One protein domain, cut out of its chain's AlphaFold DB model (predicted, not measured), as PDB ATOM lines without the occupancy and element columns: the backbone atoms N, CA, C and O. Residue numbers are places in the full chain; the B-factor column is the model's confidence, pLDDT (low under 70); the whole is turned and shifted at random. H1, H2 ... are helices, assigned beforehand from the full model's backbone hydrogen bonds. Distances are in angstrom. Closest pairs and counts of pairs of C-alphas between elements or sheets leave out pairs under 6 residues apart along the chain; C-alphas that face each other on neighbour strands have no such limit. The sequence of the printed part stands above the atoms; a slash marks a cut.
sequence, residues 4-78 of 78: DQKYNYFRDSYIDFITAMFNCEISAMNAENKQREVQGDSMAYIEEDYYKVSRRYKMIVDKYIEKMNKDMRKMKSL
ATOM      1  N   ASP A   4      26.929  13.676 -32.619       82.56
ATOM      2  CA  ASP A   4      26.488  12.650 -33.571       82.56
ATOM      3  C   ASP A   4      27.629  12.211 -34.514       82.56
ATOM      4  O   ASP A   4      27.811  11.021 -34.780       82.56
ATOM      5  N   GLN A   5      28.449  13.147 -34.999       86.19
ATOM      6  CA  GLN A   5      29.613  12.839 -35.834       86.19
ATOM      7  C   GLN A   5      30.708  12.109 -35.049       86.19
ATOM      8  O   GLN A   5      31.279  11.150 -35.564       86.19
ATOM      9  N   LYS A   6      30.992  12.526 -33.804       84.56
ATOM     10  CA  LYS A   6      31.967  11.836 -32.942       84.56
ATOM     11  C   LYS A   6      31.554  10.391 -32.716       84.56
ATOM     12  O   LYS A   6      32.367   9.482 -32.831       84.56
ATOM     13  N   TYR A   7      30.279  10.188 -32.425       83.50
ATOM     14  CA  TYR A   7      29.724   8.877 -32.173       83.50
ATOM     15  C   TYR A   7      29.808   7.958 -33.405       83.50
ATOM     16  O   TYR A   7      30.278   6.825 -33.289       83.50
ATOM     17  N   ASN A   8      29.418   8.450 -34.589       85.56
ATOM     18  CA  ASN A   8      29.534   7.673 -35.827       85.56
ATOM     19  C   ASN A   8      30.999   7.342 -36.145       85.56
ATOM     20  O   ASN A   8      31.297   6.200 -36.480       85.56
ATOM     21  N   TYR A   9      31.922   8.286 -35.932       89.69
ATOM     22  CA  TYR A   9      33.356   8.046 -36.097       89.69
ATOM     23  C   TYR A   9      33.867   6.897 -35.213       89.69
ATOM     24  O   TYR A   9      34.555   6.002 -35.701       89.69
ATOM     25  N   PHE A  10      33.513   6.884 -33.922       86.81
ATOM     26  CA  PHE A  10      33.915   5.800 -33.021       86.81
ATOM     27  C   PHE A  10      33.289   4.461 -33.407       86.81
ATOM     28  O   PHE A  10      33.966   3.434 -33.338       86.81
ATOM     29  N   ARG A  11      32.018   4.472 -33.829       88.25
ATOM     30  CA  ARG A  11      31.330   3.266 -34.289       88.25
ATOM     31  C   ARG A  11      32.053   2.652 -35.485       88.25
ATOM     32  O   ARG A  11      32.367   1.465 -35.456       88.25
ATOM     33  N   ASP A  12      32.308   3.460 -36.505       90.88
ATOM     34  CA  ASP A  12      32.887   3.001 -37.764       90.88
ATOM     35  C   ASP A  12      34.343   2.549 -37.549       90.88
ATOM     36  O   ASP A  12      34.706   1.452 -37.964       90.88
ATOM     37  N   SER A  13      35.124   3.281 -36.741       94.00
ATOM     38  CA  SER A  13      36.496   2.886 -36.367       94.00
ATOM     39  C   SER A  13      36.559   1.512 -35.685       94.00
ATOM     40  O   SER A  13      37.486   0.735 -35.912       94.00
ATOM     41  N   TYR A  14      35.584   1.193 -34.829       92.62
ATOM     42  CA  TYR A  14      35.526  -0.119 -34.185       92.62
ATOM     43  C   TYR A  14      35.137  -1.221 -35.178       92.62
ATOM     44  O   TYR A  14      35.703  -2.311 -35.131       92.62
ATOM     45  N   ILE A  15      34.205  -0.953 -36.097       93.38
ATOM     46  CA  ILE A  15      33.838  -1.902 -37.161       93.38
ATOM     47  C   ILE A  15      35.050  -2.204 -38.052       93.38
ATOM     48  O   ILE A  15      35.309  -3.373 -38.352       93.38
ATOM     49  N   ASP A  16      35.828  -1.186 -38.408       95.69
ATOM     50  CA  ASP A  16      37.056  -1.344 -39.190       95.69
ATOM     51  C   ASP A  16      38.089  -2.196 -38.447       95.69
ATOM     52  O   ASP A  16      38.668  -3.120 -39.022       95.69
ATOM     53  N   PHE A  17      38.266  -1.963 -37.143       96.62
ATOM     54  CA  PHE A  17      39.132  -2.792 -36.306       96.62
ATOM     55  C   PHE A  17      38.699  -4.266 -36.310       96.62
ATOM     56  O   PHE A  17      39.520  -5.154 -36.539       96.62
ATOM     57  N   ILE A  18      37.407  -4.545 -36.116       96.56
ATOM     58  CA  ILE A  18      36.882  -5.916 -36.141       96.56
ATOM     59  C   ILE A  18      37.064  -6.561 -37.526       96.56
ATOM     60  O   ILE A  18      37.410  -7.741 -37.613       96.56
ATOM     61  N   THR A  19      36.902  -5.790 -38.600       95.69
ATOM     62  CA  THR A  19      37.140  -6.244 -39.980       95.69
ATOM     63  C   THR A  19      38.611  -6.595 -40.212       95.69
ATOM     64  O   THR A  19      38.919  -7.617 -40.827       95.69
ATOM     65  N   ALA A  20      39.539  -5.804 -39.669       97.69
ATOM     66  CA  ALA A  20      40.967  -6.105 -39.733       97.69
ATOM     67  C   ALA A  20      41.314  -7.407 -38.990       97.69
ATOM     68  O   ALA A  20      42.082  -8.219 -39.509       97.69
ATOM     69  N   MET A  21      40.712  -7.650 -37.818       98.06
ATOM     70  CA  MET A  21      40.901  -8.911 -37.089       98.06
ATOM     71  C   MET A  21      40.388 -10.116 -37.884       98.06
ATOM     72  O   MET A  21      41.090 -11.121 -37.983       98.06
ATOM     73  N   PHE A  22      39.210  -9.997 -38.505       98.06
ATOM     74  CA  PHE A  22      38.671 -11.028 -39.391       98.06
ATOM     75  C   PHE A  22      39.650 -11.364 -40.526       98.06
ATOM     76  O   PHE A  22      40.005 -12.528 -40.709       98.06
ATOM     77  N   ASN A  23      40.150 -10.352 -41.237       97.81
ATOM     78  CA  ASN A  23      41.087 -10.551 -42.345       97.81
ATOM     79  C   ASN A  23      42.409 -11.188 -41.898       97.81
ATOM     80  O   ASN A  23      42.979 -11.997 -42.632       97.81
ATOM     81  N   CYS A  24      42.891 -10.850 -40.700       98.50
ATOM     82  CA  CYS A  24      44.083 -11.464 -40.118       98.50
ATOM     83  C   CYS A  24      43.873 -12.967 -39.882       98.50
ATOM     84  O   CYS A  24      44.699 -13.783 -40.286       98.50
ATOM     85  N   GLU A  25      42.735 -13.345 -39.303       98.38
ATOM     86  CA  GLU A  25      42.424 -14.743 -39.010       98.38
ATOM     87  C   GLU A  25      42.222 -15.578 -40.282       98.38
ATOM     88  O   GLU A  25      42.803 -16.655 -40.401       98.38
ATOM     89  N   ILE A  26      41.503 -15.053 -41.281       98.31
ATOM     90  CA  ILE A  26      41.373 -15.710 -42.594       98.31
ATOM     91  C   ILE A  26      42.742 -15.895 -43.259       98.31
ATOM     92  O   ILE A  26      43.016 -16.938 -43.854       98.31
ATOM     93  N   SER A  27      43.620 -14.900 -43.140       98.38
ATOM     94  CA  SER A  27      44.973 -14.973 -43.697       98.38
ATOM     95  C   SER A  27      45.817 -16.044 -43.004       98.38
ATOM     96  O   SER A  27      46.539 -16.772 -43.683       98.38
ATOM     97  N   ALA A  28      45.692 -16.194 -41.682       98.31
ATOM     98  CA  ALA A  28      46.347 -17.262 -40.929       98.31
ATOM     99  C   ALA A  28      45.846 -18.654 -41.357       98.31
ATOM    100  O   ALA A  28      46.659 -19.539 -41.617       98.31
ATOM    101  N   MET A  29      44.527 -18.821 -41.523       98.38
ATOM    102  CA  MET A  29      43.938 -20.075 -42.016       98.38
ATOM    103  C   MET A  29      44.458 -20.440 -43.413       98.38
ATOM    104  O   MET A  29      44.842 -21.582 -43.666       98.38
ATOM    105  N   ASN A  30      44.527 -19.459 -44.317       98.12
ATOM    106  CA  ASN A  30      45.075 -19.653 -45.660       98.12
ATOM    107  C   ASN A  30      46.562 -20.025 -45.632       98.12
ATOM    108  O   ASN A  30      46.988 -20.897 -46.387       98.12
ATOM    109  N   ALA A  31      47.345 -19.375 -44.768       98.12
ATOM    110  CA  ALA A  31      48.767 -19.660 -44.624       98.12
ATOM    111  C   ALA A  31      49.009 -21.095 -44.132       98.12
ATOM    112  O   ALA A  31      49.852 -21.785 -44.702       98.12
ATOM    113  N   GLU A  32      48.242 -21.573 -43.147       98.00
ATOM    114  CA  GLU A  32      48.359 -22.952 -42.662       98.00
ATOM    115  C   GLU A  32      47.960 -23.968 -43.740       98.00
ATOM    116  O   GLU A  32      48.694 -24.927 -43.987       98.00
ATOM    117  N   ASN A  33      46.841 -23.744 -44.435       97.81
ATOM    118  CA  ASN A  33      46.441 -24.608 -45.546       97.81
ATOM    119  C   ASN A  33      47.532 -24.676 -46.623       97.81
ATOM    120  O   ASN A  33      47.849 -25.765 -47.105       97.81
ATOM    121  N   LYS A  34      48.158 -23.538 -46.957       97.88
ATOM    122  CA  LYS A  34      49.245 -23.512 -47.938       97.88
ATOM    123  C   LYS A  34      50.502 -24.220 -47.438       97.88
ATOM    124  O   LYS A  34      51.160 -24.911 -48.212       97.88
ATOM    125  N   GLN A  35      50.836 -24.062 -46.161       98.06
ATOM    126  CA  GLN A  35      51.959 -24.760 -45.545       98.06
ATOM    127  C   GLN A  35      51.781 -26.280 -45.639       98.06
ATOM    128  O   GLN A  35      52.709 -26.973 -46.052       98.06
ATOM    129  N   ARG A  36      50.584 -26.788 -45.328       97.12
ATOM    130  CA  ARG A  36      50.279 -28.223 -45.406       97.12
ATOM    131  C   ARG A  36      50.302 -28.757 -46.831       97.12
ATOM    132  O   ARG A  36      50.856 -29.824 -47.061       97.12
ATOM    133  N   GLU A  37      49.798 -27.986 -47.794       96.12
ATOM    134  CA  GLU A  37      49.907 -28.322 -49.218       96.12
ATOM    135  C   GLU A  37      51.374 -28.524 -49.635       96.12
ATOM    136  O   GLU A  37      51.700 -29.506 -50.297       96.12
ATOM    137  N   VAL A  38      52.277 -27.637 -49.199       96.69
ATOM    138  CA  VAL A  38      53.724 -27.752 -49.468       96.69
ATOM    139  C   VAL A  38      54.343 -28.966 -48.767       96.69
ATOM    140  O   VAL A  38      55.265 -29.576 -49.305       96.69
ATOM    141  N   GLN A  39      53.847 -29.329 -47.583       96.06
ATOM    142  CA  GLN A  39      54.306 -30.493 -46.820       96.06
ATOM    143  C   GLN A  39      53.741 -31.827 -47.342       96.06
ATOM    144  O   GLN A  39      54.252 -32.880 -46.973       96.06
ATOM    145  N   GLY A  40      52.737 -31.793 -48.227       95.19
ATOM    146  CA  GLY A  40      52.018 -32.985 -48.685       95.19
ATOM    147  C   GLY A  40      51.001 -33.520 -47.671       95.19
ATOM    148  O   GLY A  40      50.568 -34.665 -47.791       95.19
ATOM    149  N   ASP A  41      50.618 -32.702 -46.688       94.38
ATOM    150  CA  ASP A  41      49.658 -33.046 -45.642       94.38
ATOM    151  C   ASP A  41      48.216 -32.708 -46.053       94.38
ATOM    152  O   ASP A  41      47.954 -31.880 -46.930       94.38
ATOM    153  N   SER A  42      47.240 -33.325 -45.378       91.88
ATOM    154  CA  SER A  42      45.826 -32.973 -45.543       91.88
ATOM    155  C   SER A  42      45.546 -31.535 -45.091       91.88
ATOM    156  O   SER A  42      46.125 -31.077 -44.105       91.88
ATOM    157  N   MET A  43      44.595 -30.858 -45.740       91.19
ATOM    158  CA  MET A  43      44.166 -29.500 -45.371       91.19
ATOM    159  C   MET A  43      43.754 -29.388 -43.895       91.19
ATOM    160  O   MET A  43      43.137 -30.299 -43.345       91.19
ATOM    161  N   ALA A  44      44.076 -28.248 -43.277       93.00
ATOM    162  CA  ALA A  44      43.698 -27.934 -41.899       93.00
ATOM    163  C   ALA A  44      42.266 -27.408 -41.801       93.00
ATOM    164  O   ALA A  44      41.530 -27.776 -40.890       93.00
ATOM    165  N   TYR A  45      41.895 -26.532 -42.738       96.88
ATOM    166  CA  TYR A  45      40.644 -25.785 -42.709       96.88
ATOM    167  C   TYR A  45      39.860 -25.984 -43.994       96.88
ATOM    168  O   TYR A  45      40.415 -25.875 -45.089       96.88
ATOM    169  N   ILE A  46      38.555 -26.194 -43.854       96.44
ATOM    170  CA  ILE A  46      37.604 -26.326 -44.962       96.44
ATOM    171  C   ILE A  46      36.615 -25.160 -44.965       96.44
ATOM    172  O   ILE A  46      36.530 -24.413 -43.997       96.44
ATOM    173  N   GLU A  47      35.821 -25.018 -46.029       96.81
ATOM    174  CA  GLU A  47      34.851 -23.922 -46.195       96.81
ATOM    175  C   GLU A  47      33.941 -23.703 -44.968       96.81
ATOM    176  O   GLU A  47      33.682 -22.563 -44.576       96.81
ATOM    177  N   GLU A  48      33.513 -24.782 -44.303       98.12
ATOM    178  CA  GLU A  48      32.694 -24.700 -43.089       98.12
ATOM    179  C   GLU A  48      33.393 -23.928 -41.951       98.12
ATOM    180  O   GLU A  48      32.746 -23.180 -41.212       98.12
ATOM    181  N   ASP A  49      34.715 -24.045 -41.824       98.19
ATOM    182  CA  ASP A  49      35.493 -23.333 -40.806       98.19
ATOM    183  C   ASP A  49      35.561 -21.834 -41.109       98.19
ATOM    184  O   ASP A  49      35.331 -21.005 -40.222       98.19
ATOM    185  N   TYR A  50      35.757 -21.466 -42.380       98.06
ATOM    186  CA  TYR A  50      35.707 -20.067 -42.826       98.06
ATOM    187  C   TYR A  50      34.323 -19.459 -42.567       98.06
ATOM    188  O   TYR A  50      34.207 -18.308 -42.122       98.06
ATOM    189  N   TYR A  51      33.258 -20.237 -42.783       97.88
ATOM    190  CA  TYR A  51      31.896 -19.808 -42.483       97.88
ATOM    191  C   TYR A  51      31.684 -19.573 -40.980       97.88
ATOM    192  O   TYR A  51      31.110 -18.549 -40.591       97.88
ATOM    193  N   LYS A  52      32.187 -20.465 -40.113       98.19
ATOM    194  CA  LYS A  52      32.128 -20.306 -38.646       98.19
ATOM    195  C   LYS A  52      32.839 -19.034 -38.184       98.19
ATOM    196  O   LYS A  52      32.274 -18.283 -37.382       98.19
ATOM    197  N   VAL A  53      34.027 -18.754 -38.721       98.06
ATOM    198  CA  VAL A  53      34.777 -17.523 -38.426       98.06
ATOM    199  C   VAL A  53      33.976 -16.295 -38.861       98.06
ATOM    200  O   VAL A  53      33.703 -15.414 -38.042       98.06
ATOM    201  N   SER A  54      33.493 -16.275 -40.103       97.06
ATOM    202  CA  SER A  54      32.691 -15.168 -40.648       97.06
ATOM    203  C   SER A  54      31.431 -14.898 -39.812       97.06
ATOM    204  O   SER A  54      31.131 -13.754 -39.460       97.06
ATOM    205  N   ARG A  55      30.711 -15.956 -39.416       97.94
ATOM    206  CA  ARG A  55      29.533 -15.872 -38.536       97.94
ATOM    207  C   ARG A  55      29.869 -15.265 -37.180       97.94
ATOM    208  O   ARG A  55      29.120 -14.414 -36.702       97.94
ATOM    209  N   ARG A  56      30.980 -15.678 -36.562       97.94
ATOM    210  CA  ARG A  56      31.416 -15.160 -35.260       97.94
ATOM    211  C   ARG A  56      31.693 -13.658 -35.322       97.94
ATOM    212  O   ARG A  56      31.185 -12.921 -34.481       97.94
ATOM    213  N   TYR A  57      32.437 -13.197 -36.327       97.81
ATOM    214  CA  TYR A  57      32.739 -11.772 -36.491       97.81
ATOM    215  C   TYR A  57      31.496 -10.941 -36.800       97.81
ATOM    216  O   TYR A  57      31.295  -9.899 -36.175       97.81
ATOM    217  N   LYS A  58      30.601 -11.442 -37.658       95.88
ATOM    218  CA  LYS A  58      29.299 -10.806 -37.900       95.88
ATOM    219  C   LYS A  58      28.519 -10.609 -36.598       95.88
ATOM    220  O   LYS A  58      28.033  -9.516 -36.339       95.88
ATOM    221  N   MET A  59      28.446 -11.631 -35.742       97.62
ATOM    222  CA  MET A  59      27.754 -11.521 -34.452       97.62
ATOM    223  C   MET A  59      28.380 -10.473 -33.521       97.62
ATOM    224  O   MET A  59      27.657  -9.822 -32.768       97.62
ATOM    225  N   ILE A  60      29.706 -10.319 -33.538       96.50
ATOM    226  CA  ILE A  60      30.405  -9.301 -32.739       96.50
ATOM    227  C   ILE A  60      30.035  -7.897 -33.232       96.50
ATOM    228  O   ILE A  60      29.679  -7.044 -32.417       96.50
ATOM    229  N   VAL A  61      30.067  -7.677 -34.550       95.44
ATOM    230  CA  VAL A  61      29.677  -6.403 -35.172       95.44
ATOM    231  C   VAL A  61      28.212  -6.079 -34.884       95.44
ATOM    232  O   VAL A  61      27.919  -4.989 -34.395       95.44
ATOM    233  N   ASP A  62      27.303  -7.034 -35.098       94.62
ATOM    234  CA  ASP A  62      25.863  -6.853 -34.882       94.62
ATOM    235  C   ASP A  62      25.569  -6.439 -33.425       94.62
ATOM    236  O   ASP A  62      24.867  -5.455 -33.182       94.62
ATOM    237  N   LYS A  63      26.180  -7.123 -32.442       95.31
ATOM    238  CA  LYS A  63      26.044  -6.783 -31.013       95.31
ATOM    239  C   LYS A  63      26.581  -5.393 -30.687       95.31
ATOM    240  O   LYS A  63      26.004  -4.681 -29.862       95.31
ATOM    241  N   TYR A  64      27.701  -5.011 -31.294       93.50
ATOM    242  CA  TYR A  64      28.287  -3.695 -31.074       93.50
ATOM    243  C   TYR A  64      27.393  -2.587 -31.643       93.50
ATOM    244  O   TYR A  64      27.097  -1.631 -30.928       93.50
ATOM    245  N   ILE A  65      26.890  -2.746 -32.871       90.94
ATOM    246  CA  ILE A  65      25.950  -1.803 -33.497       90.94
ATOM    247  C   ILE A  65      24.679  -1.664 -32.654       90.94
ATOM    248  O   ILE A  65      24.213  -0.547 -32.421       90.94
ATOM    249  N   GLU A  66      24.125  -2.774 -32.160       93.31
ATOM    250  CA  GLU A  66      22.940  -2.755 -31.300       93.31
ATOM    251  C   GLU A  66      23.187  -1.965 -30.007       93.31
ATOM    252  O   GLU A  66      22.401  -1.071 -29.662       93.31
ATOM    253  N   LYS A  67      24.296  -2.259 -29.311       91.69
ATOM    254  CA  LYS A  67      24.693  -1.555 -28.085       91.69
ATOM    255  C   LYS A  67      24.841  -0.063 -28.343       91.69
ATOM    256  O   LYS A  67      24.239   0.741 -27.637       91.69
ATOM    257  N   MET A  68      25.590   0.282 -29.382       89.56
ATOM    258  CA  MET A  68      25.798   1.654 -29.811       89.56
ATOM    259  C   MET A  68      24.428   2.329 -30.005       89.56
ATOM    260  O   MET A  68      24.105   3.296 -29.310       89.56
ATOM    261  N   ASN A  69      23.559   1.795 -30.866       87.62
ATOM    262  CA  ASN A  69      22.250   2.398 -31.151       87.62
ATOM    263  C   ASN A  69      21.371   2.583 -29.901       87.62
ATOM    264  O   ASN A  69      20.534   3.489 -29.844       87.62
ATOM    265  N   LYS A  70      21.516   1.720 -28.890       89.94
ATOM    266  CA  LYS A  70      20.856   1.884 -27.590       89.94
ATOM    267  C   LYS A  70      21.429   3.067 -26.806       89.94
ATOM    268  O   LYS A  70      20.651   3.838 -26.250       89.94
ATOM    269  N   ASP A  71      22.746   3.227 -26.785       88.06
ATOM    270  CA  ASP A  71      23.421   4.310 -26.069       88.06
ATOM    271  C   ASP A  71      23.143   5.681 -26.712       88.06
ATOM    272  O   ASP A  71      22.810   6.627 -26.001       88.06
ATOM    273  N   MET A  72      23.127   5.780 -28.047       84.81
ATOM    274  CA  MET A  72      22.758   7.021 -28.751       84.81
ATOM    275  C   MET A  72      21.321   7.465 -28.452       84.81
ATOM    276  O   MET A  72      21.062   8.649 -28.239       84.81
ATOM    277  N   ARG A  73      20.368   6.523 -28.404       87.19
ATOM    278  CA  ARG A  73      18.973   6.835 -28.051       87.19
ATOM    279  C   ARG A  73      18.853   7.411 -26.643       87.19
ATOM    280  O   ARG A  73      18.070   8.331 -26.451       87.19
ATOM    281  N   LYS A  74      19.643   6.905 -25.690       86.38
ATOM    282  CA  LYS A  74      19.679   7.439 -24.321       86.38
ATOM    283  C   LYS A  74      20.251   8.853 -24.267       86.38
ATOM    284  O   LYS A  74      19.696   9.683 -23.560       86.38
ATOM    285  N   MET A  75      21.322   9.130 -25.018       80.12
ATOM    286  CA  MET A  75      21.906  10.478 -25.079       80.12
ATOM    287  C   MET A  75      20.915  11.498 -25.648       80.12
ATOM    288  O   MET A  75      20.825  12.593 -25.123       80.12
ATOM    289  N   LYS A  76      20.132  11.129 -26.673       80.38
ATOM    290  CA  LYS A  76      19.127  12.020 -27.288       80.38
ATOM    291  C   LYS A  76      17.863  12.231 -26.448       80.38
ATOM    292  O   LYS A  76      17.071  13.108 -26.774       80.38
ATOM    293  N   SER A  77      17.629  11.392 -25.438       78.12
ATOM    294  CA  SER A  77      16.481  11.509 -24.528       78.12
ATOM    295  C   SER A  77      16.771  12.310 -23.254       78.12
ATOM    296  O   SER A  77      15.854  12.504 -22.459       78.12
ATOM    297  N   LEU A  78      18.030  12.704 -23.044       55.94
ATOM    298  CA  LEU A  78      18.500  13.560 -21.951       55.94
ATOM    299  C   LEU A  78      18.640  15.003 -22.447       55.94
ATOM    300  O   LEU A  78      18.426  15.907 -21.614       55.94
TER     301      LEU A  78
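What this domain is: This is residues 4 to 78 of the 78 residues of an uncharacterized protein of Paenibacillus naphthalenovorans (UniProt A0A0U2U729). A long helical hairpin: the longest helix, H1, runs the length of a narrow rod, and H2 folds back beside it, nearly side by side, with the link 40 to 46 at one end and both ends of the printed part at the other. The printed part has 75 residues with two named helices, H1 then H2, and no named strand; the class is all helix. It is extended, with a radius of gyration of the C-alphas of 17.9 A, and spans 63 by 19 by 9 A.

How they stand to each other: H1, residues 4 to 39, and H2, residues 47 to 76, form a helical hairpin. They touch, and their closest C-alphas, those of Ile 15 and Val 61, are 6.4 A apart. Their lines stand at a shallow tilt of 10 degrees, opposite ways. In H1 and H2 every O i to N i+4 pair is within hydrogen-bond range.

Where its parts are: H1 is 53.0 A long, from C-alpha 4 at (26.488, 12.650, -33.571) to C-alpha 39 at (54.306, -30.493, -46.820). H2 is 43.5 A long and ends at C-alpha 76 at (19.127, 12.020, -27.288).

The domain as a whole: The two C-alphas farthest apart, those of Gly 40 and Leu 78, are 63.3 A apart. The printed part has no cut, and the link from H1 to H2 is short, with 7 residues. The mean pLDDT of the printed part is 93.2; residue 78 alone is under 70.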